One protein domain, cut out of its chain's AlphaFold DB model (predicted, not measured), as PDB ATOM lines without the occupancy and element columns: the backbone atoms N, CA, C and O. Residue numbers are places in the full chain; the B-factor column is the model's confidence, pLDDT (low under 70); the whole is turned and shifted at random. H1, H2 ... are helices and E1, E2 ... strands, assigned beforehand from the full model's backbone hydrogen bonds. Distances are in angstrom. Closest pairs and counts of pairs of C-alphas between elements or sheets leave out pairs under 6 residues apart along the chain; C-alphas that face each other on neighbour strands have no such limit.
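This is residues 1073 to 1180 and 1193 to 1245 of the 1246 residues of an uncharacterized protein of Armadillidium vulgare (UniProt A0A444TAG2). A long, twisted slab of three strands, E1, E7 and E8, makes one end of the body, and a block of short helices, short strands and loops stands over against it, with the small sheet E5 E4 E6 at the far end and the hairpin E2 and E3 with H2 between. The tail, residues 1229 to 1245 with H5, sticks out from this body. The 161 printed residues hold five named helices and eight named strands, in the order E1 H1 E2 E3 H2 E4 E5 H3 H4 E6 E7 E8 H5; the class is mixed, helices and strands, with under half of the residues in named elements. The sheets run E1 E7 E8, E5 E4 E6 and E2 E3, each antiparallel. The whole is compact, with a radius of gyration of the C-alphas of 17.0 A, and spans 46 by 46 by 31 A.

Begin at E1, residues 1073 to 1077, an edge strand antiparallel to E7, residues 1194 to 1202, at 155 degrees; look for N 1075 and O 1197, 2.9 A apart. E7 and E8, residues 1205 to 1214, form a hairpin at 162 degrees, with N 1198 and O 1210 2.8 A apart. This sheet is strongly twisted, but only just, with C-alphas up to 4.5 A off its plane. Residues 1222 to 1223 pair antiparallel with residues 1210 to 1211 of E8. Go on to H1, residues 1084 to 1089, and then to the hairpin of E2, residues 1099 to 1101, and E3, residues 1108 to 1110, where N 1100 and O 1109 are 2.9 A apart. A tight link leads to H2, residues 1111 to 1116; its closest C-alpha to E2 is that of Phe 1111, 5.8 A from Leu 1099's. E4, residues 1125 to 1128, and E5, residues 1135 to 1137, form a hairpin, with N 1127 and O 1136 2.8 A apart. H3, residues 1138 to 1142, follows by a tight link and is close to H2 but not clearly touching, the closest C-alphas, of Gln 1112 and Leu 1142, being 7.5 A apart. On the other side of E4 from E5 you find E6, residues 1174 to 1176, with N 1126 and O 1175 2.9 A apart. H4, residues 1165 to 1170, is on the same face of this sheet as H3; the closest C-alphas of H4 and E6, of Ala 1168 and Ile 1174, are 5.6 A apart. E5, H3 with H4, and E6 make a split strand-helix-strand unit, two strands running the same way with E4 between them, and its crossover is right-handed. H1 only grazes this sheet, with residues 1084 to 1086. H5, residues 1233 to 1243, touches no helix. Every O i to N i+4 pair is within hydrogen-bond range in H1, H2, H3 and H4; in H5 it is 6 of 7.

Find C-alpha 1073 at (204.977, 221.145, 155.928); from there E1 runs 13.0 A. Further on, E4 covers 10.1 A. E7 starts at C-alpha 1194, (205.690, 232.171, 167.724), and is 25.4 A long, and E8 is 26.9 A long. H5 measures 15.8 A and ends at C-alpha 1243, (163.736, 231.416, 157.505).

The C-alphas farthest apart, of Ser 1132 and Glu 1203, are 52.4 A from each other. Residues 1181 to 1192 are not printed, and C-alphas 1180 and 1193 are 21.9 A apart across this cut. The links H3 to H4 and E8 to H5 are long. The mean pLDDT of the printed part is 70.2; 59 residues are under 70, among them residues 1212 to 1245, and H5 has a mean of 34.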
ATOM      1  N   LYS A1073     204.180 219.928 156.142       70.31
ATOM      2  CA  LYS A1073     204.977 221.145 155.928       70.31
ATOM      3  C   LYS A1073     204.643 222.153 157.026       70.31
ATOM      4  O   LYS A1073     203.496 222.220 157.466       70.31
ATOM      5  N   VAL A1074     205.626 222.943 157.447       76.50
ATOM      6  CA  VAL A1074     205.456 223.986 158.468       76.50
ATOM      7  C   VAL A1074     205.887 225.324 157.881       76.50
ATOM      8  O   VAL A1074     206.977 225.428 157.320       76.50
ATOM      9  N   TYR A1075     205.032 226.335 158.009       74.19
ATOM     10  CA  TYR A1075     205.287 227.704 157.576       74.19
ATOM     11  C   TYR A1075     205.257 228.636 158.787       74.19
ATOM     12  O   TYR A1075     204.253 228.704 159.499       74.19
ATOM     13  N   GLU A1076     206.345 229.366 159.014       68.75
ATOM     14  CA  GLU A1076     206.430 230.373 160.075       68.75
ATOM     15  C   GLU A1076     205.584 231.603 159.705       68.75
ATOM     16  O   GLU A1076     205.749 232.199 158.636       68.75
ATOM     17  N   ILE A1077     204.670 231.997 160.591       75.12
ATOM     18  CA  ILE A1077     203.940 233.263 160.497       75.12
ATOM     19  C   ILE A1077     204.713 234.291 161.342       75.12
ATOM     20  O   ILE A1077     205.038 233.994 162.494       75.12
ATOM     21  N   PRO A1078     204.993 235.509 160.830       75.62
ATOM     22  CA  PRO A1078     205.552 236.589 161.642       75.62
ATOM     23  C   PRO A1078     204.732 236.820 162.919       75.62
ATOM     24  O   PRO A1078     203.507 236.761 162.869       75.62
ATOM     25  N   GLU A1079     205.389 237.142 164.038       64.75
ATOM     26  CA  GLU A1079     204.752 237.328 165.361       64.75
ATOM     27  C   GLU A1079     203.545 238.295 165.313       64.75
ATOM     28  O   GLU A1079     202.491 238.029 165.892       64.75
ATOM     29  N   ASP A1080     203.679 239.380 164.541       69.50
ATOM     30  CA  ASP A1080     202.657 240.409 164.302       69.50
ATOM     31  C   ASP A1080     201.572 240.022 163.265       69.50
ATOM     32  O   ASP A1080     200.602 240.762 163.077       69.50
ATOM     33  N   GLY A1081     201.749 238.924 162.524       79.81
ATOM     34  CA  GLY A1081     201.046 238.628 161.268       79.81
ATOM     35  C   GLY A1081     201.577 239.425 160.062       79.81
ATOM     36  O   GLY A1081     202.303 240.411 160.203       79.81
ATOM     37  N   TRP A1082     201.209 239.008 158.846       85.00
ATOM     38  CA  TRP A1082     201.602 239.674 157.593       85.00
ATOM     39  C   TRP A1082     200.902 241.030 157.443       85.00
ATOM     40  O   TRP A1082     199.692 241.126 157.667       85.00
ATOM     41  N   TYR A1083     201.600 242.081 156.998       88.00
ATOM     42  CA  TYR A1083     200.911 243.330 156.659       88.00
ATOM     43  C   TYR A1083     200.142 243.164 155.342       88.00
ATOM     44  O   TYR A1083     200.661 242.600 154.381       88.00
ATOM     45  N   LEU A1084     198.917 243.696 155.252       86.75
ATOM     46  CA  LEU A1084     198.062 243.550 154.065       86.75
ATOM     47  C   LEU A1084     198.755 244.006 152.764       86.75
ATOM     48  O   LEU A1084     198.616 243.364 151.727       86.75
ATOM     49  N   LYS A1085     199.571 245.066 152.835       83.94
ATOM     50  CA  LYS A1085     200.387 245.557 151.712       83.94
ATOM     51  C   LYS A1085     201.478 244.563 151.284       83.94
ATOM     52  O   LYS A1085     201.740 244.428 150.094       83.94
ATOM     53  N   GLU A1086     202.091 243.860 152.235       84.25
ATOM     54  CA  GLU A1086     203.095 242.817 151.978       84.25
ATOM     55  C   GLU A1086     202.429 241.574 151.363       84.25
ATOM     56  O   GLU A1086     202.906 241.065 150.352       84.25
ATOM     57  N   ALA A1087     201.279 241.143 151.897       84.62
ATOM     58  CA  ALA A1087     200.518 239.998 151.387       84.62
ATOM     59  C   ALA A1087     199.980 240.213 149.957       84.62
ATOM     60  O   ALA A1087     200.037 239.295 149.137       84.62
ATOM     61  N   ILE A1088     199.507 241.426 149.635       84.12
ATOM     62  CA  ILE A1088     199.082 241.798 148.273       84.12
ATOM     63  C   ILE A1088     200.282 241.831 147.318       84.12
ATOM     64  O   ILE A1088     200.217 241.255 146.235       84.12
ATOM     65  N   ASN A1089     201.394 242.465 147.710       81.69
ATOM     66  CA  ASN A1089     202.593 242.544 146.866       81.69
ATOM     67  C   ASN A1089     203.269 241.175 146.655       81.69
ATOM     68  O   ASN A1089     203.910 240.965 145.629       81.69
ATOM     69  N   GLY A1090     203.134 240.255 147.613       77.50
ATOM     70  CA  GLY A1090     203.634 238.882 147.532       77.50
ATOM     71  C   GLY A1090     202.717 237.901 146.791       77.50
ATOM     72  O   GLY A1090     202.988 236.706 146.835       77.50
ATOM     73  N   ASN A1091     201.631 238.366 146.154       79.38
ATOM     74  CA  ASN A1091     200.595 237.539 145.507       79.38
ATOM     75  C   ASN A1091     199.921 236.492 146.426       79.38
ATOM     76  O   ASN A1091     199.287 235.559 145.938       79.38
ATOM     77  N   LEU A1092     200.016 236.650 147.750       81.81
ATOM     78  CA  LEU A1092     199.407 235.749 148.737       81.81
ATOM     79  C   LEU A1092     198.005 236.198 149.165       81.81
ATOM     80  O   LEU A1092     197.261 235.413 149.746       81.81
ATOM     81  N   PHE A1093     197.608 237.432 148.847       85.88
ATOM     82  CA  PHE A1093     196.236 237.907 149.008       85.88
ATOM     83  C   PHE A1093     195.728 238.598 147.739       85.88
ATOM     84  O   PHE A1093     196.272 239.625 147.329       85.88
ATOM     85  N   ASP A1094     194.644 238.087 147.150       85.56
ATOM     86  CA  ASP A1094     193.980 238.759 146.034       85.56
ATOM     87  C   ASP A1094     193.011 239.844 146.528       85.56
ATOM     88  O   ASP A1094     191.941 239.570 147.078       85.56
ATOM     89  N   ALA A1095     193.366 241.101 146.253       82.25
ATOM     90  CA  ALA A1095     192.560 242.282 146.544       82.25
ATOM     91  C   ALA A1095     191.310 242.454 145.644       82.25
ATOM     92  O   ALA A1095     190.535 243.391 145.864       82.25
ATOM     93  N   VAL A1096     191.098 241.591 144.643       83.19
ATOM     94  CA  VAL A1096     189.902 241.577 143.780       83.19
ATOM     95  C   VAL A1096     188.853 240.587 144.304       83.19
ATOM     96  O   VAL A1096     187.708 240.977 144.563       83.19
ATOM     97  N   ALA A1097     189.226 239.320 144.511       79.00
ATOM     98  CA  ALA A1097     188.353 238.295 145.081       79.00
ATOM     99  C   ALA A1097     188.147 238.455 146.595       79.00
ATOM    100  O   ALA A1097     187.033 238.233 147.072       79.00
ATOM    101  N   GLY A1098     189.182 238.877 147.333       83.19
ATOM    102  CA  GLY A1098     189.172 238.963 148.795       83.19
ATOM    103  C   GLY A1098     189.638 237.688 149.505       83.19
ATOM    104  O   GLY A1098     189.155 237.385 150.600       83.19
ATOM    105  N   LEU A1099     190.523 236.924 148.858       86.94
ATOM    106  CA  LEU A1099     190.949 235.585 149.270       86.94
ATOM    107  C   LEU A1099     192.463 235.527 149.494       86.94
ATOM    108  O   LEU A1099     193.239 236.063 148.703       86.94
ATOM    109  N   PHE A1100     192.870 234.842 150.560       84.81
ATOM    110  CA  PHE A1100     194.261 234.509 150.853       84.81
ATOM    111  C   PHE A1100     194.599 233.122 150.300       84.81
ATOM    112  O   PHE A1100     193.832 232.178 150.507       84.81
ATOM    113  N   VAL A1101     195.748 232.999 149.636       83.31
ATOM    114  CA  VAL A1101     196.312 231.733 149.151       83.31
ATOM    115  C   VAL A1101     197.277 231.210 150.208       83.31
ATOM    116  O   VAL A1101     198.248 231.884 150.548       83.31
ATOM    117  N   VAL A1102     197.037 230.012 150.742       77.62
ATOM    118  CA  VAL A1102     197.962 229.406 151.709       77.62
ATOM    119  C   VAL A1102     199.236 228.925 150.989       77.62
ATOM    120  O   VAL A1102     199.121 228.120 150.060       77.62
ATOM    121  N   PRO A1103     200.446 229.381 151.388       67.44
ATOM    122  CA  PRO A1103     201.692 229.068 150.688       67.44
ATOM    123  C   PRO A1103     201.884 227.572 150.414       67.44
ATOM    124  O   PRO A1103     201.813 226.752 151.324       67.44
ATOM    125  N   GLY A1104     202.168 227.220 149.157       63.88
ATOM    126  CA  GLY A1104     202.440 225.836 148.755       63.88
ATOM    127  C   GLY A1104     201.222 224.904 148.707       63.88
ATOM    128  O   GLY A1104     201.424 223.690 148.681       63.88
ATOM    129  N   THR A1105     200.002 225.459 148.690       72.31
ATOM    130  CA  THR A1105     198.721 224.739 148.556       72.31
ATOM    131  C   THR A1105     197.755 225.515 147.652       72.31
ATOM    132  O   THR A1105     197.834 226.740 147.581       72.31
ATOM    133  N   ASP A1106     196.764 224.841 147.067       67.12
ATOM    134  CA  ASP A1106     195.664 225.494 146.329       67.12
ATOM    135  C   ASP A1106     194.520 225.978 147.255       67.12
ATOM    136  O   ASP A1106     193.392 226.231 146.820       67.12
ATOM    137  N   ARG A1107     194.763 226.067 148.571       73.88
ATOM    138  CA  ARG A1107     193.723 226.356 149.566       73.88
ATOM    139  C   ARG A1107     193.494 227.856 149.745       73.88
ATOM    140  O   ARG A1107     194.384 228.601 150.156       73.88
ATOM    141  N   LEU A1108     192.246 228.263 149.502       79.94
ATOM    142  CA  LEU A1108     191.765 229.639 149.625       79.94
ATOM    143  C   LEU A1108     191.012 229.866 150.946       79.94
ATOM    144  O   LEU A1108     190.139 229.077 151.327       79.94
ATOM    145  N   VAL A1109     191.339 230.972 151.618       82.31
ATOM    146  CA  VAL A1109     190.791 231.381 152.924       82.31
ATOM    147  C   VAL A1109     190.227 232.806 152.833       82.31
ATOM    148  O   VAL A1109     190.799 233.664 152.161       82.31
ATOM    149  N   GLY A1110     189.096 233.068 153.495       82.31
ATOM    150  CA  GLY A1110     188.466 234.393 153.527       82.31
ATOM    151  C   GLY A1110     189.265 235.424 154.334       82.31
ATOM    152  O   GLY A1110     189.861 235.100 155.361       82.31
ATOM    153  N   PHE A1111     189.248 236.688 153.899       87.50
ATOM    154  CA  PHE A1111     189.961 237.795 154.555       87.50
ATOM    155  C   PHE A1111     189.652 237.929 156.059       87.50
ATOM    156  O   PHE A1111     190.562 238.126 156.868       87.50
ATOM    157  N   GLN A1112     188.384 237.781 156.455       83.75
ATOM    158  CA  GLN A1112     187.973 237.839 157.860       83.75
ATOM    159  C   GLN A1112     188.539 236.669 158.685       83.75
ATOM    160  O   GLN A1112     188.977 236.878 159.818       83.75
ATOM    161  N   GLU A1113     188.584 235.459 158.129       82.62
ATOM    162  CA  GLU A1113     189.193 234.276 158.751       82.62
ATOM    163  C   GLU A1113     190.708 234.454 158.918       82.62
ATOM    164  O   GLU A1113     191.234 234.188 159.998       82.62
ATOM    165  N   CYS A1114     191.403 235.009 157.920       83.00
ATOM    166  CA  CYS A1114     192.831 235.328 158.022       83.00
ATOM    167  C   CYS A1114     193.154 236.324 159.146       83.00
ATOM    168  O   CYS A1114     194.224 236.233 159.748       83.00
ATOM    169  N   ILE A1115     192.241 237.249 159.457       84.62
ATOM    170  CA  ILE A1115     192.385 238.187 160.580       84.62
ATOM    171  C   ILE A1115     192.055 237.511 161.918       84.62
ATOM    172  O   ILE A1115     192.784 237.713 162.886       84.62
ATOM    173  N   LYS A1116     191.011 236.667 161.985       79.75
ATOM    174  CA  LYS A1116     190.682 235.867 163.187       79.75
ATOM    175  C   LYS A1116     191.842 234.954 163.602       79.75
ATOM    176  O   LYS A1116     192.139 234.849 164.785       79.75
ATOM    177  N   LEU A1117     192.504 234.330 162.627       76.75
ATOM    178  CA  LEU A1117     193.653 233.439 162.824       76.75
ATOM    179  C   LEU A1117     194.981 234.196 163.041       76.75
ATOM    180  O   LEU A1117     195.988 233.593 163.410       76.75
ATOM    181  N   GLY A1118     195.009 235.515 162.817       75.88
ATOM    182  CA  GLY A1118     196.221 236.336 162.920       75.88
ATOM    183  C   GLY A1118     197.256 236.091 161.815       75.88
ATOM    184  O   GLY A1118     198.422 236.419 162.001       75.88
ATOM    185  N   ILE A1119     196.842 235.529 160.673       83.62
ATOM    186  CA  ILE A1119     197.682 235.378 159.473       83.62
ATOM    187  C   ILE A1119     197.969 236.763 158.873       83.62
ATOM    188  O   ILE A1119     199.105 237.057 158.507       83.62
ATOM    189  N   ILE A1120     196.948 237.629 158.824       85.56
ATOM    190  CA  ILE A1120     197.058 239.038 158.419       85.56
ATOM    191  C   ILE A1120     196.946 239.927 159.662       85.56
ATOM    192  O   ILE A1120     196.023 239.782 160.464       85.56
ATOM    193  N   ASN A1121     197.862 240.886 159.796       84.62
ATOM    194  CA  ASN A1121     197.916 241.824 160.911       84.62
ATOM    195  C   ASN A1121     196.691 242.776 160.901       84.62
ATOM    196  O   ASN A1121     196.519 243.536 159.935       84.62
ATOM    197  N   PRO A1122     195.871 242.822 161.973       82.94
ATOM    198  CA  PRO A1122     194.649 243.636 162.045       82.94
ATOM    199  C   PRO A1122     194.878 245.158 162.054       82.94
ATOM    200  O   PRO A1122     193.926 245.914 161.851       82.94
ATOM    201  N   ASN A1123     196.112 245.608 162.297       82.31
ATOM    202  CA  ASN A1123     196.526 247.011 162.321       82.31
ATOM    203  C   ASN A1123     197.199 247.459 161.009       82.31
ATOM    204  O   ASN A1123     197.573 248.626 160.889       82.31
ATOM    205  N   SER A1124     197.361 246.567 160.022       85.88
ATOM    206  CA  SER A1124     198.105 246.842 158.778       85.88
ATOM    207  C   SER A1124     197.390 247.742 157.761       85.88
ATOM    208  O   SER A1124     197.989 248.152 156.766       85.88
ATOM    209  N   ALA A1125     196.130 248.097 158.008       85.25
ATOM    210  CA  ALA A1125     195.398 249.117 157.266       85.25
ATOM    211  C   ALA A1125     194.342 249.778 158.161       85.25
ATOM    212  O   ALA A1125     193.849 249.163 159.107       85.25
ATOM    213  N   ASP A1126     193.956 251.007 157.822       86.56
ATOM    214  CA  ASP A1126     192.761 251.647 158.369       86.56
ATOM    215  C   ASP A1126     191.682 251.801 157.289       86.56
ATOM    216  O   ASP A1126     191.977 252.066 156.123       86.56
ATOM    217  N   VAL A1127     190.420 251.688 157.694       86.56
ATOM    218  CA  VAL A1127     189.225 251.836 156.855       86.56
ATOM    219  C   VAL A1127     188.510 253.128 157.234       86.56
ATOM    220  O   VAL A1127     188.245 253.369 158.416       86.56
ATOM    221  N   ILE A1128     188.186 253.960 156.250       83.56
ATOM    222  CA  ILE A1128     187.377 255.166 156.450       83.56
ATOM    223  C   ILE A1128     185.893 254.780 156.427       83.56
ATOM    224  O   ILE A1128     185.430 254.121 155.506       83.56
ATOM    225  N   ASP A1129     185.147 255.199 157.444       79.88
ATOM    226  CA  ASP A1129     183.691 255.050 157.536       79.88
ATOM    227  C   ASP A1129     182.982 256.043 156.594       79.88
ATOM    228  O   ASP A1129     183.103 257.257 156.783       79.88
ATOM    229  N   PHE A1130     182.225 255.533 155.612       70.62
ATOM    230  CA  PHE A1130     181.451 256.318 154.635       70.62
ATOM    231  C   PHE A1130     180.561 257.393 155.282       70.62
ATOM    232  O   PHE A1130     180.528 258.530 154.816       70.62
ATOM    233  N   ASN A1131     179.874 257.057 156.379       68.56
ATOM    234  CA  ASN A1131     178.878 257.930 157.002       68.56
ATOM    235  C   ASN A1131     179.496 259.016 157.885       68.56
ATOM    236  O   ASN A1131     178.910 260.084 158.060       68.56
ATOM    237  N   SER A1132     180.645 258.735 158.510       74.62
ATOM    238  CA  SER A1132     181.236 259.632 159.514       74.62
ATOM    239  C   SER A1132     182.581 260.240 159.119       74.62
ATOM    240  O   SER A1132     183.083 261.106 159.840       74.62
ATOM    241  N   GLY A1133     183.183 259.793 158.013       73.12
ATOM    242  CA  GLY A1133     184.528 260.176 157.574       73.12
ATOM    243  C   GLY A1133     185.644 259.740 158.532       73.12
ATOM    244  O   GLY A1133     186.792 260.159 158.376       73.12
ATOM    245  N   LYS A1134     185.330 258.937 159.557       80.56
ATOM    246  CA  LYS A1134     186.271 258.564 160.618       80.56
ATOM    247  C   LYS A1134     187.113 257.367 160.213       80.56
ATOM    248  O   LYS A1134     186.621 256.392 159.653       80.56
ATOM    249  N   ILE A1135     188.385 257.438 160.578       84.19
ATOM    250  CA  ILE A1135     189.359 256.362 160.420       84.19
ATOM    251  C   ILE A1135     189.068 255.277 161.474       84.19
ATOM    252  O   ILE A1135     188.900 255.583 162.657       84.19
ATOM    253  N   THR A1136     188.987 254.014 161.053       82.31
ATOM    254  CA  THR A1136     188.691 252.850 161.902       82.31
ATOM    255  C   THR A1136     189.645 251.689 161.600       82.31
ATOM    256  O   THR A1136     190.084 251.532 160.466       82.31
ATOM    257  N   SER A1137     189.979 250.863 162.597       83.81
ATOM    258  CA  SER A1137     190.798 249.657 162.383       83.81
ATOM    259  C   SER A1137     190.004 248.569 161.652       83.81
ATOM    260  O   SER A1137     188.784 248.491 161.820       83.81
ATOM    261  N   ILE A1138     190.678 247.677 160.915       86.31
ATOM    262  CA  ILE A1138     190.032 246.603 160.128       86.31
ATOM    263  C   ILE A1138     189.059 245.775 160.988       86.31
ATOM    264  O   ILE A1138     187.922 245.522 160.596       86.31
ATOM    265  N   THR A1139     189.461 245.442 162.216       82.94
ATOM    266  CA  THR A1139     188.638 244.733 163.215       82.94
ATOM    267  C   THR A1139     187.342 245.461 163.581       82.94
ATOM    268  O   THR A1139     186.308 244.827 163.777       82.94
ATOM    269  N   LYS A1140     187.365 246.797 163.650       81.62
ATOM    270  CA  LYS A1140     186.179 247.626 163.923       81.62
ATOM    271  C   LYS A1140     185.338 247.857 162.667       81.62
ATOM    272  O   LYS A1140     184.143 248.088 162.804       81.62
ATOM    273  N   ALA A1141     185.938 247.787 161.479       83.38
ATOM    274  CA  ALA A1141     185.231 247.875 160.208       83.38
ATOM    275  C   ALA A1141     184.437 246.592 159.910       83.38
ATOM    276  O   ALA A1141     183.236 246.671 159.661       83.38
ATOM    277  N   LEU A1142     185.068 245.418 160.045       82.69
ATOM    278  CA  LEU A1142     184.417 244.107 159.909       82.69
ATOM    279  C   LEU A1142     183.260 243.944 160.908       82.69
ATOM    280  O   LEU A1142     182.144 243.637 160.510       82.69
ATOM    281  N   ASN A1143     183.475 244.262 162.191       80.88
ATOM    282  CA  ASN A1143     182.426 244.184 163.221       80.88
ATOM    283  C   ASN A1143     181.287 245.217 163.050       80.88
ATOM    284  O   ASN A1143     180.313 245.183 163.801       80.88
ATOM    285  N   LYS A1144     181.411 246.147 162.095       77.25
ATOM    286  CA  LYS A1144     180.377 247.118 161.702       77.25
ATOM    287  C   LYS A1144     179.785 246.842 160.313       77.25
ATOM    288  O   LYS A1144     178.966 247.635 159.861       77.25
ATOM    289  N   ASN A1145     180.212 245.780 159.626       76.88
ATOM    290  CA  ASN A1145     179.911 245.514 158.213       76.88
ATOM    291  C   ASN A1145     180.322 246.665 157.258       76.88
ATOM    292  O   ASN A1145     179.736 246.831 156.192       76.88
ATOM    293  N   LEU A1146     181.339 247.461 157.628       78.12
ATOM    294  CA  LEU A1146     181.979 248.447 156.737       78.12
ATOM    295  C   LEU A1146     182.955 247.784 155.749       78.12
ATOM    296  O   LEU A1146     183.282 248.372 154.724       78.12
ATOM    297  N   LEU A1147     183.407 246.567 156.062       82.19
ATOM    298  CA  LEU A1147     184.005 245.624 155.118       82.19
ATOM    299  C   LEU A1147     183.260 244.294 155.220       82.19
ATOM    300  O   LEU A1147     182.819 243.911 156.306       82.19
ATOM    301  N   ASP A1148     183.189 243.573 154.107       82.00
ATOM    302  CA  ASP A1148     182.645 242.216 154.049       82.00
ATOM    303  C   ASP A1148     183.637 241.139 154.543       82.00
ATOM    304  O   ASP A1148     184.830 241.422 154.685       82.00
ATOM    305  N   PRO A1149     183.209 239.870 154.716       81.88
ATOM    306  CA  PRO A1149     184.107 238.751 155.038       81.88
ATOM    307  C   PRO A1149     185.256 238.558 154.033       81.88
ATOM    308  O   PRO A1149     186.328 238.072 154.391       81.88
ATOM    309  N   PHE A1150     185.050 239.000 152.788       82.19
ATOM    310  CA  PHE A1150     186.032 239.044 151.696       82.19
ATOM    311  C   PHE A1150     186.641 240.451 151.497       82.19
ATOM    312  O   PHE A1150     187.090 240.806 150.411       82.19
ATOM    313  N   GLY A1151     186.586 241.319 152.510       79.81
ATOM    314  CA  GLY A1151     187.175 242.663 152.505       79.81
ATOM    315  C   GLY A1151     186.504 243.704 151.598       79.81
ATOM    316  O   GLY A1151     186.852 244.875 151.678       79.81
ATOM    317  N   LYS A1152     185.546 243.329 150.741       84.62
ATOM    318  CA  LYS A1152     184.884 244.262 149.808       84.62
ATOM    319  C   LYS A1152     184.165 245.397 150.553       84.62
ATOM    320  O   LYS A1152     183.599 245.176 151.622       84.62
ATOM    321  N   TYR A1153     184.194 246.598 149.977       83.19
ATOM    322  CA  TYR A1153     183.713 247.839 150.596       83.19
ATOM    323  C   TYR A1153     182.392 248.294 149.935       83.19
ATOM    324  O   TYR A1153     182.309 248.291 148.704       83.19
ATOM    325  N   PRO A1154     181.340 248.666 150.686       78.94
ATOM    326  CA  PRO A1154     180.053 249.066 150.110       78.94
ATOM    327  C   PRO A1154     180.145 250.415 149.375       78.94
ATOM    328  O   PRO A1154     180.825 251.332 149.828       78.94
ATOM    329  N   LEU A1155     179.450 250.551 148.241       69.44
ATOM    330  CA  LEU A1155     179.422 251.809 147.478       69.44
ATOM    331  C   LEU A1155     178.562 252.885 148.153       69.44
ATOM    332  O   LEU A1155     178.948 254.053 148.176       69.44
ATOM    333  N   PHE A1156     177.416 252.483 148.706       67.75
ATOM    334  CA  PHE A1156     176.480 253.345 149.422       67.75
ATOM    335  C   PHE A1156     175.877 252.598 150.619       67.75
ATOM    336  O   PHE A1156     175.957 251.371 150.718       67.75
ATOM    337  N   GLU A1157     175.243 253.329 151.535       53.41
ATOM    338  CA  GLU A1157     174.576 252.728 152.690       53.41
ATOM    339  C   GLU A1157     173.454 251.765 152.238       53.41
ATOM    340  O   GLU A1157     172.481 252.171 151.603       53.41
ATOM    341  N   ASN A1158     173.608 250.479 152.575       57.41
ATOM    342  CA  ASN A1158     172.750 249.351 152.174       57.41
ATOM    343  C   ASN A1158     172.755 248.962 150.673       57.41
ATOM    344  O   ASN A1158     171.800 248.329 150.220       57.41
ATOM    345  N   SER A1159     173.804 249.263 149.894       63.94
ATOM    346  CA  SER A1159     173.945 248.696 148.537       63.94
ATOM    347  C   SER A1159     174.448 247.240 148.556       63.94
ATOM    348  O   SER A1159     175.453 246.927 149.195       63.94
ATOM    349  N   GLU A1160     173.797 246.345 147.798       62.09
ATOM    350  CA  GLU A1160     174.359 245.013 147.485       62.09
ATOM    351  C   GLU A1160     175.610 245.128 146.593       62.09
ATOM    352  O   GLU A1160     176.520 244.301 146.662       62.09
ATOM    353  N   GLU A1161     175.677 246.191 145.787       69.94
ATOM    354  CA  GLU A1161     176.819 246.525 144.941       69.94
ATOM    355  C   GLU A1161     178.005 247.010 145.793       69.94
ATOM    356  O   GLU A1161     177.876 247.908 146.638       69.94
ATOM    357  N   ARG A1162     179.167 246.372 145.600       78.56
ATOM    358  CA  ARG A1162     180.342 246.483 146.474       78.56
ATOM    359  C   ARG A1162     181.630 246.557 145.664       78.56
ATOM    360  O   ARG A1162     181.877 245.744 144.779       78.56
ATOM    361  N   MET A1163     182.464 247.511 146.044       82.69
ATOM    362  CA  MET A1163     183.770 247.806 145.478       82.69
ATOM    363  C   MET A1163     184.820 246.774 145.921       82.69
ATOM    364  O   MET A1163     184.802 246.305 147.064       82.69
ATOM    365  N   THR A1164     185.758 246.428 145.036       86.38
ATOM    366  CA  THR A1164     186.887 245.543 145.385       86.38
ATOM    367  C   THR A1164     187.873 246.228 146.342       86.38
ATOM    368  O   THR A1164     187.923 247.456 146.415       86.38
ATOM    369  N   MET A1165     188.696 245.461 147.074       86.31
ATOM    370  CA  MET A1165     189.707 246.066 147.958       86.31
ATOM    371  C   MET A1165     190.755 246.857 147.170       86.31
ATOM    372  O   MET A1165     191.177 247.913 147.635       86.31
ATOM    373  N   ARG A1166     191.128 246.405 145.962       86.50
ATOM    374  CA  ARG A1166     192.038 247.146 145.070       86.50
ATOM    375  C   ARG A1166     191.492 248.542 144.747       86.50
ATOM    376  O   ARG A1166     192.153 249.534 145.036       86.50
ATOM    377  N   GLU A1167     190.258 248.632 144.259       83.75
ATOM    378  CA  GLU A1167     189.615 249.920 143.976       83.75
ATOM    379  C   GLU A1167     189.401 250.788 145.228       83.75
ATOM    380  O   GLU A1167     189.498 252.013 145.156       83.75
ATOM    381  N   ALA A1168     189.079 250.179 146.376       84.00
ATOM    382  CA  ALA A1168     188.861 250.901 147.630       84.00
ATOM    383  C   ALA A1168     190.171 251.476 148.202       84.00
ATOM    384  O   ALA A1168     190.154 252.536 148.832       84.00
ATOM    385  N   VAL A1169     191.305 250.818 147.940       85.81
ATOM    386  CA  VAL A1169     192.655 251.345 148.184       85.81
ATOM    387  C   VAL A1169     192.988 252.471 147.199       85.81
ATOM    388  O   VAL A1169     193.403 253.544 147.629       85.81
ATOM    389  N   GLU A1170     192.754 252.279 145.897       83.62
ATOM    390  CA  GLU A1170     193.024 253.285 144.852       83.62
ATOM    391  C   GLU A1170     192.223 254.582 145.053       83.62
ATOM    392  O   GLU A1170     192.753 255.678 144.876       83.62
ATOM    393  N   LYS A1171     190.964 254.474 145.494       80.38
ATOM    394  CA  LYS A1171     190.094 255.616 145.835       80.38
ATOM    395  C   LYS A1171     190.318 256.134 147.270       80.38
ATOM    396  O   LYS A1171     189.672 257.095 147.680       80.38
ATOM    397  N   GLY A1172     191.239 255.536 148.033       79.94
ATOM    398  CA  GLY A1172     191.697 256.023 149.341       79.94
ATOM    399  C   GLY A1172     190.774 255.754 150.539       79.94
ATOM    400  O   GLY A1172     191.037 256.292 151.620       79.94
ATOM    401  N   TYR A1173     189.730 254.933 150.375       82.94
ATOM    402  CA  TYR A1173     188.832 254.495 151.457       82.94
ATOM    403  C   TYR A1173     189.509 253.493 152.403       82.94
ATOM    404  O   TYR A1173     189.255 253.516 153.607       82.94
ATOM    405  N   ILE A1174     190.407 252.655 151.875       86.81
ATOM    406  CA  ILE A1174     191.271 251.762 152.657       86.81
ATOM    407  C   ILE A1174     192.709 252.281 152.571       86.81
ATOM    408  O   ILE A1174     193.305 252.338 151.497       86.81
ATOM    409  N   LYS A1175     193.287 252.655 153.713       83.62
ATOM    410  CA  LYS A1175     194.651 253.185 153.823       83.62
ATOM    411  C   LYS A1175     195.569 252.129 154.419       83.62
ATOM    412  O   LYS A1175     195.608 251.944 155.634       83.62
ATOM    413  N   MET A1176     196.304 251.437 153.553       86.94
ATOM    414  CA  MET A1176     197.340 250.489 153.967       86.94
ATOM    415  C   MET A1176     198.488 251.215 154.677       86.94
ATOM    416  O   MET A1176     198.917 252.282 154.238       86.94
ATOM    417  N   LYS A1177     199.000 250.615 155.752       81.56
ATOM    418  CA  LYS A1177     200.176 251.082 156.492       81.56
ATOM    419  C   LYS A1177     201.411 250.306 156.053       81.56
ATOM    420  O   LYS A1177     201.354 249.098 155.839       81.56
ATOM    421  N   ASP A1178     202.529 251.011 155.946       75.31
ATOM    422  CA  ASP A1178     203.852 250.405 155.822       75.31
ATOM    423  C   ASP A1178     204.403 250.020 157.199       75.31
ATOM    424  O   ASP A1178     204.105 250.670 158.205       75.31
ATOM    425  N   ARG A1179     205.251 248.988 157.235       68.56
ATOM    426  CA  ARG A1179     205.974 248.556 158.436       68.56
ATOM    427  C   ARG A1179     207.081 249.572 158.756       68.56
ATOM    428  O   ARG A1179     208.210 249.453 158.287       68.56
ATOM    429  N   SER A1180     206.729 250.633 159.481       50.94
ATOM    430  CA  SER A1180     207.557 251.837 159.631       50.94
ATOM    431  C   SER A1180     208.902 251.582 160.321       50.94
ATOM    432  O   SER A1180     208.958 251.114 161.459       50.94
ATOM    433  N   SER A1193     205.273 233.715 171.793       52.06
ATOM    434  CA  SER A1193     204.092 233.465 170.948       52.06
ATOM    435  C   SER A1193     204.436 233.357 169.455       52.06
ATOM    436  O   SER A1193     203.820 234.014 168.609       52.06
ATOM    437  N   ALA A1194     205.436 232.540 169.115       57.50
ATOM    438  CA  ALA A1194     205.690 232.171 167.724       57.50
ATOM    439  C   ALA A1194     204.487 231.384 167.165       57.50
ATOM    440  O   ALA A1194     203.932 230.514 167.843       57.50
ATOM    441  N   LYS A1195     204.073 231.704 165.932       68.31
ATOM    442  CA  LYS A1195     202.912 231.093 165.272       68.31
ATOM    443  C   LYS A1195     203.340 230.321 164.037       68.31
ATOM    444  O   LYS A1195     203.984 230.877 163.151       68.31
ATOM    445  N   SER A1196     202.904 229.070 163.948       76.44
ATOM    446  CA  SER A1196     203.250 228.180 162.840       76.44
ATOM    447  C   SER A1196     201.994 227.615 162.190       76.44
ATOM    448  O   SER A1196     201.085 227.140 162.873       76.44
ATOM    449  N   LEU A1197     201.954 227.668 160.858       75.75
ATOM    450  CA  LEU A1197     200.932 227.034 160.033       75.75
ATOM    451  C   LEU A1197     201.435 225.666 159.569       75.75
ATOM    452  O   LEU A1197     202.378 225.567 158.784       75.75
ATOM    453  N   TYR A1198     200.772 224.622 160.042       73.25
ATOM    454  CA  TYR A1198     200.984 223.239 159.658       73.25
ATOM    455  C   TYR A1198     200.055 222.889 158.495       73.25
ATOM    456  O   TYR A1198     198.845 223.131 158.551       73.25
ATOM    457  N   VAL A1199     200.637 222.309 157.448       76.75
ATOM    458  CA  VAL A1199     199.942 221.774 156.277       76.75
ATOM    459  C   VAL A1199     200.211 220.276 156.233       76.75
ATOM    460  O   VAL A1199     201.297 219.853 155.833       76.75
ATOM    461  N   THR A1200     199.241 219.476 156.667       73.94
ATOM    462  CA  THR A1200     199.332 218.010 156.685       73.94
ATOM    463  C   THR A1200     198.612 217.442 155.465       73.94
ATOM    464  O   THR A1200     197.382 217.374 155.426       73.94
ATOM    465  N   SER A1201     199.383 217.040 154.460       70.19
ATOM    466  CA  SER A1201     198.897 216.378 153.252       70.19
ATOM    467  C   SER A1201     198.901 214.863 153.479       70.19
ATOM    468  O   SER A1201     199.933 214.289 153.838       70.19
ATOM    469  N   ILE A1202     197.736 214.231 153.320       73.31
ATOM    470  CA  ILE A1202     197.527 212.783 153.470       73.31
ATOM    471  C   ILE A1202     196.996 212.263 152.141       73.31
ATOM    472  O   ILE A1202     196.046 212.818 151.586       73.31
ATOM    473  N   GLU A1203     197.604 211.197 151.640       54.41
ATOM    474  CA  GLU A1203     197.279 210.611 150.344       54.41
ATOM    475  C   GLU A1203     195.785 210.244 150.231       54.41
ATOM    476  O   GLU A1203     195.239 209.494 151.039       54.41
ATOM    477  N   GLY A1204     195.094 210.832 149.246       50.00
ATOM    478  CA  GLY A1204     193.649 210.663 149.042       50.00
ATOM    479  C   GLY A1204     192.730 211.506 149.942       50.00
ATOM    480  O   GLY A1204     191.512 211.317 149.888       50.00
ATOM    481  N   HIS A1205     193.245 212.432 150.760       58.66
ATOM    482  CA  HIS A1205     192.446 213.310 151.632       58.66
ATOM    483  C   HIS A1205     192.786 214.806 151.449       58.66
ATOM    484  O   HIS A1205     193.932 215.161 151.181       58.66
ATOM    485  N   PRO A1206     191.810 215.725 151.602       56.78
ATOM    486  CA  PRO A1206     192.040 217.151 151.379       56.78
ATOM    487  C   PRO A1206     192.856 217.768 152.529       56.78
ATOM    488  O   PRO A1206     192.382 217.841 153.660       56.78
ATOM    489  N   GLU A1207     194.045 218.294 152.215       69.00
ATOM    490  CA  GLU A1207     195.122 218.696 153.150       69.00
ATOM    491  C   GLU A1207     194.652 219.399 154.434       69.00
ATOM    492  O   GLU A1207     193.950 220.403 154.371       69.00
ATOM    493  N   GLN A1208     195.040 218.931 155.616       68.94
ATOM    494  CA  GLN A1208     194.603 219.563 156.861       68.94
ATOM    495  C   GLN A1208     195.468 220.788 157.185       68.94
ATOM    496  O   GLN A1208     196.693 220.700 157.235       68.94
ATOM    497  N   LEU A1209     194.810 221.931 157.402       71.25
ATOM    498  CA  LEU A1209     195.434 223.200 157.772       71.25
ATOM    499  C   LEU A1209     195.209 223.496 159.257       71.25
ATOM    500  O   LEU A1209     194.061 223.604 159.696       71.25
ATOM    501  N   GLN A1210     196.297 223.689 159.996       71.44
ATOM    502  CA  GLN A1210     196.296 223.925 161.439       71.44
ATOM    503  C   GLN A1210     197.244 225.075 161.789       71.44
ATOM    504  O   GLN A1210     198.427 225.018 161.470       71.44
ATOM    505  N   VAL A1211     196.752 226.102 162.481       71.31
ATOM    506  CA  VAL A1211     197.605 227.103 163.141       71.31
ATOM    507  C   VAL A1211     197.795 226.687 164.596       71.31
ATOM    508  O   VAL A1211     196.816 226.411 165.289       71.31
ATOM    509  N   GLN A1212     199.046 226.660 165.053       68.31
ATOM    510  CA  GLN A1212     199.418 226.445 166.452       68.31
ATOM    511  C   GLN A1212     200.175 227.673 166.970       68.31
ATOM    512  O   GLN A1212     200.952 228.295 166.236       68.31
ATOM    513  N   VAL A1213     199.931 228.027 168.233       64.81
ATOM    514  CA  VAL A1213     200.599 229.126 168.940       64.81
ATOM    515  C   VAL A1213     201.385 228.523 170.098       64.81
ATOM    516  O   VAL A1213     200.788 227.989 171.027       64.81
ATOM    517  N   ALA A1214     202.714 228.594 170.052       51.03
ATOM    518  CA  ALA A1214     203.544 228.081 171.138       51.03
ATOM    519  C   ALA A1214     203.606 229.114 172.276       51.03
ATOM    520  O   ALA A1214     204.210 230.168 172.081       51.03
ATOM    521  N   GLY A1215     203.004 228.823 173.441       49.09
ATOM    522  CA  GLY A1215     203.144 229.683 174.632       49.09
ATOM    523  C   GLY A1215     202.074 229.608 175.733       49.09
ATOM    524  O   GLY A1215     202.319 230.141 176.815       49.09
ATOM    525  N   GLU A1216     200.916 228.975 175.513       38.38
ATOM    526  CA  GLU A1216     199.852 228.844 176.534       38.38
ATOM    527  C   GLU A1216     199.751 227.398 177.068       38.38
ATOM    528  O   GLU A1216     200.201 226.462 176.412       38.38
ATOM    529  N   GLU A1217     199.214 227.206 178.283       41.19
ATOM    530  CA  GLU A1217     199.293 225.924 179.028       41.19
ATOM    531  C   GLU A1217     198.440 224.774 178.441       41.19
ATOM    532  O   GLU A1217     198.546 223.635 178.896       41.19
ATOM    533  N   GLU A1218     197.656 225.048 177.397       43.00
ATOM    534  CA  GLU A1218     197.065 224.054 176.496       43.00
ATOM    535  C   GLU A1218     197.383 224.462 175.045       43.00
ATOM    536  O   GLU A1218     197.157 225.612 174.661       43.00
ATOM    537  N   ASP A1219     197.885 223.529 174.225       42.00
ATOM    538  CA  ASP A1219     198.180 223.759 172.802       42.00
ATOM    539  C   ASP A1219     196.890 224.068 172.017       42.00
ATOM    540  O   ASP A1219     196.165 223.171 171.578       42.00
ATOM    541  N   GLN A1220     196.589 225.355 171.816       49.78
ATOM    542  CA  GLN A1220     195.398 225.786 171.082       49.78
ATOM    543  C   GLN A1220     195.552 225.538 169.575       49.78
ATOM    544  O   GLN A1220     196.154 226.318 168.832       49.78
ATOM    545  N   VAL A1221     194.970 224.422 169.133       55.84
ATOM    546  CA  VAL A1221     194.900 223.978 167.737       55.84
ATOM    547  C   VAL A1221     193.743 224.668 167.011       55.84
ATOM    548  O   VAL A1221     192.573 224.348 167.229       55.84
ATOM    549  N   PHE A1222     194.060 225.583 166.091       56.88
ATOM    550  CA  PHE A1222     193.066 226.245 165.242       56.88
ATOM    551  C   PHE A1222     193.057 225.647 163.830       56.88
ATOM    552  O   PHE A1222     193.937 225.930 163.015       56.88
ATOM    553  N   TYR A1223     192.031 224.855 163.513       64.31
ATOM    554  CA  TYR A1223     191.783 224.399 162.143       64.31
ATOM    555  C   TYR A1223     191.335 225.556 161.245       64.31
ATOM    556  O   TYR A1223     190.444 226.325 161.610       64.31
ATOM    557  N   VAL A1224     191.921 225.667 160.049       62.19
ATOM    558  CA  VAL A1224     191.602 226.743 159.097       62.19
ATOM    559  C   VAL A1224     190.427 226.331 158.195       62.19
ATOM    560  O   VAL A1224     190.588 225.425 157.371       62.19
ATOM    561  N   PRO A1225     189.249 226.980 158.287       56.78
ATOM    562  CA  PRO A1225     188.137 226.700 157.385       56.78
ATOM    563  C   PRO A1225     188.436 227.250 155.983       56.78
ATOM    564  O   PRO A1225     188.689 228.441 155.805       56.78
ATOM    565  N   THR A1226     188.389 226.385 154.972       57.41
ATOM    566  CA  THR A1226     188.629 226.751 153.565       57.41
ATOM    567  C   THR A1226     187.348 226.873 152.758       57.41
ATOM    568  O   THR A1226     186.420 226.085 152.936       57.41
ATOM    569  N   CYS A1227     187.339 227.796 151.797       53.31
ATOM    570  CA  CYS A1227     186.190 228.104 150.945       53.31
ATOM    571  C   CYS A1227     185.958 227.060 149.829       53.31
ATOM    572  O   CYS A1227     186.037 227.377 148.642       53.31
ATOM    573  N   GLN A1228     185.657 225.810 150.190       41.78
ATOM    574  CA  GLN A1228     185.172 224.816 149.228       41.78
ATOM    575  C   GLN A1228     183.742 225.175 148.769       41.78
ATOM    576  O   GLN A1228     182.888 225.497 149.590       41.78
ATOM    577  N   ASN A1229     183.487 225.090 147.457       34.94
ATOM    578  CA  ASN A1229     182.236 225.448 146.759       34.94
ATOM    579  C   ASN A1229     181.844 226.943 146.752       34.94
ATOM    580  O   ASN A1229     180.867 227.364 147.368       34.94
ATOM    581  N   VAL A1230     182.512 227.736 145.906       34.22
ATOM    582  CA  VAL A1230     182.099 229.124 145.592       34.22
ATOM    583  C   VAL A1230     180.768 229.190 144.807       34.22
ATOM    584  O   VAL A1230     180.065 230.195 144.875       34.22
ATOM    585  N   GLN A1231     180.360 228.119 144.110       33.12
ATOM    586  CA  GLN A1231     179.147 228.111 143.270       33.12
ATOM    587  C   GLN A1231     177.804 227.964 144.024       33.12
ATOM    588  O   GLN A1231     176.761 228.161 143.408       33.12
ATOM    589  N   SER A1232     177.784 227.649 145.327       33.72
ATOM    590  CA  SER A1232     176.532 227.378 146.072       33.72
ATOM    591  C   SER A1232     176.079 228.490 147.031       33.72
ATOM    592  O   SER A1232     174.955 228.453 147.537       33.72
ATOM    593  N   HIS A1233     176.902 229.512 147.288       34.75
ATOM    594  CA  HIS A1233     176.601 230.514 148.324       34.75
ATOM    595  C   HIS A1233     175.448 231.477 147.986       34.75
ATOM    596  O   HIS A1233     174.802 232.000 148.898       34.75
ATOM    597  N   SER A1234     175.112 231.650 146.703       35.00
ATOM    598  CA  SER A1234     173.917 232.384 146.262       35.00
ATOM    599  C   SER A1234     172.611 231.692 146.682       35.00
ATOM    600  O   SER A1234     171.633 232.367 147.009       35.00
ATOM    601  N   GLU A1235     172.584 230.357 146.762       34.31
ATOM    602  CA  GLU A1235     171.431 229.615 147.289       34.31
ATOM    603  C   GLU A1235     171.321 229.703 148.816       34.31
ATOM    604  O   GLU A1235     170.218 229.680 149.364       34.31
ATOM    605  N   ILE A1236     172.456 229.815 149.515       33.91
ATOM    606  CA  ILE A1236     172.507 229.865 150.983       33.91
ATOM    607  C   ILE A1236     171.932 231.193 151.502       33.91
ATOM    608  O   ILE A1236     171.106 231.172 152.418       33.91
ATOM    609  N   LEU A1237     172.257 232.335 150.874       31.11
ATOM    610  CA  LEU A1237     171.582 233.607 151.188       31.11
ATOM    611  C   LEU A1237     170.069 233.524 150.918       31.11
ATOM    612  O   LEU A1237     169.266 233.885 151.781       31.11
ATOM    613  N   ASN A1238     169.667 232.978 149.766       35.88
ATOM    614  CA  ASN A1238     168.253 232.846 149.397       35.88
ATOM    615  C   ASN A1238     167.454 231.896 150.318       35.88
ATOM    616  O   ASN A1238     166.246 232.082 150.490       35.88
ATOM    617  N   LYS A1239     168.102 230.910 150.955       33.31
ATOM    618  CA  LYS A1239     167.485 230.076 152.003       33.31
ATOM    619  C   LYS A1239     167.338 230.827 153.330       33.31
ATOM    620  O   LYS A1239     166.254 230.786 153.911       33.31
ATOM    621  N   ASN A1240     168.354 231.567 153.775       30.86
ATOM    622  CA  ASN A1240     168.297 232.301 155.049       30.86
ATOM    623  C   ASN A1240     167.290 233.468 155.039       30.86
ATOM    624  O   ASN A1240     166.624 233.718 156.040       30.86
ATOM    625  N   ILE A1241     167.077 234.122 153.892       37.00
ATOM    626  CA  ILE A1241     166.032 235.157 153.740       37.00
ATOM    627  C   ILE A1241     164.609 234.567 153.878       37.00
ATOM    628  O   ILE A1241     163.667 235.283 154.224       37.00
ATOM    629  N   ARG A1242     164.429 233.253 153.666       32.97
ATOM    630  CA  ARG A1242     163.142 232.556 153.852       32.97
ATOM    631  C   ARG A1242     162.896 232.026 155.267       32.97
ATOM    632  O   ARG A1242     161.738 231.764 155.579       32.97
ATOM    633  N   SER A1243     163.914 231.887 156.119       32.59
ATOM    634  CA  SER A1243     163.736 231.416 157.505       32.59
ATOM    635  C   SER A1243     163.473 232.536 158.520       32.59
ATOM    636  O   SER A1243     162.935 232.254 159.582       32.59
ATOM    637  N   GLN A1244     163.764 233.802 158.190       32.34
ATOM    638  CA  GLN A1244     163.491 234.974 159.046       32.34
ATOM    639  C   GLN A1244     162.198 235.738 158.678       32.34
ATOM    640  O   GLN A1244     162.102 236.953 158.840       32.34
ATOM    641  N   ARG A1245     161.184 235.030 158.162       36.06
ATOM    642  CA  ARG A1245     159.805 235.546 158.003       36.06
ATOM    643  C   ARG A1245     158.762 234.684 158.729       36.06
ATOM    644  O   ARG A1245     157.629 234.558 158.268       36.06
TER     645      ARG A1245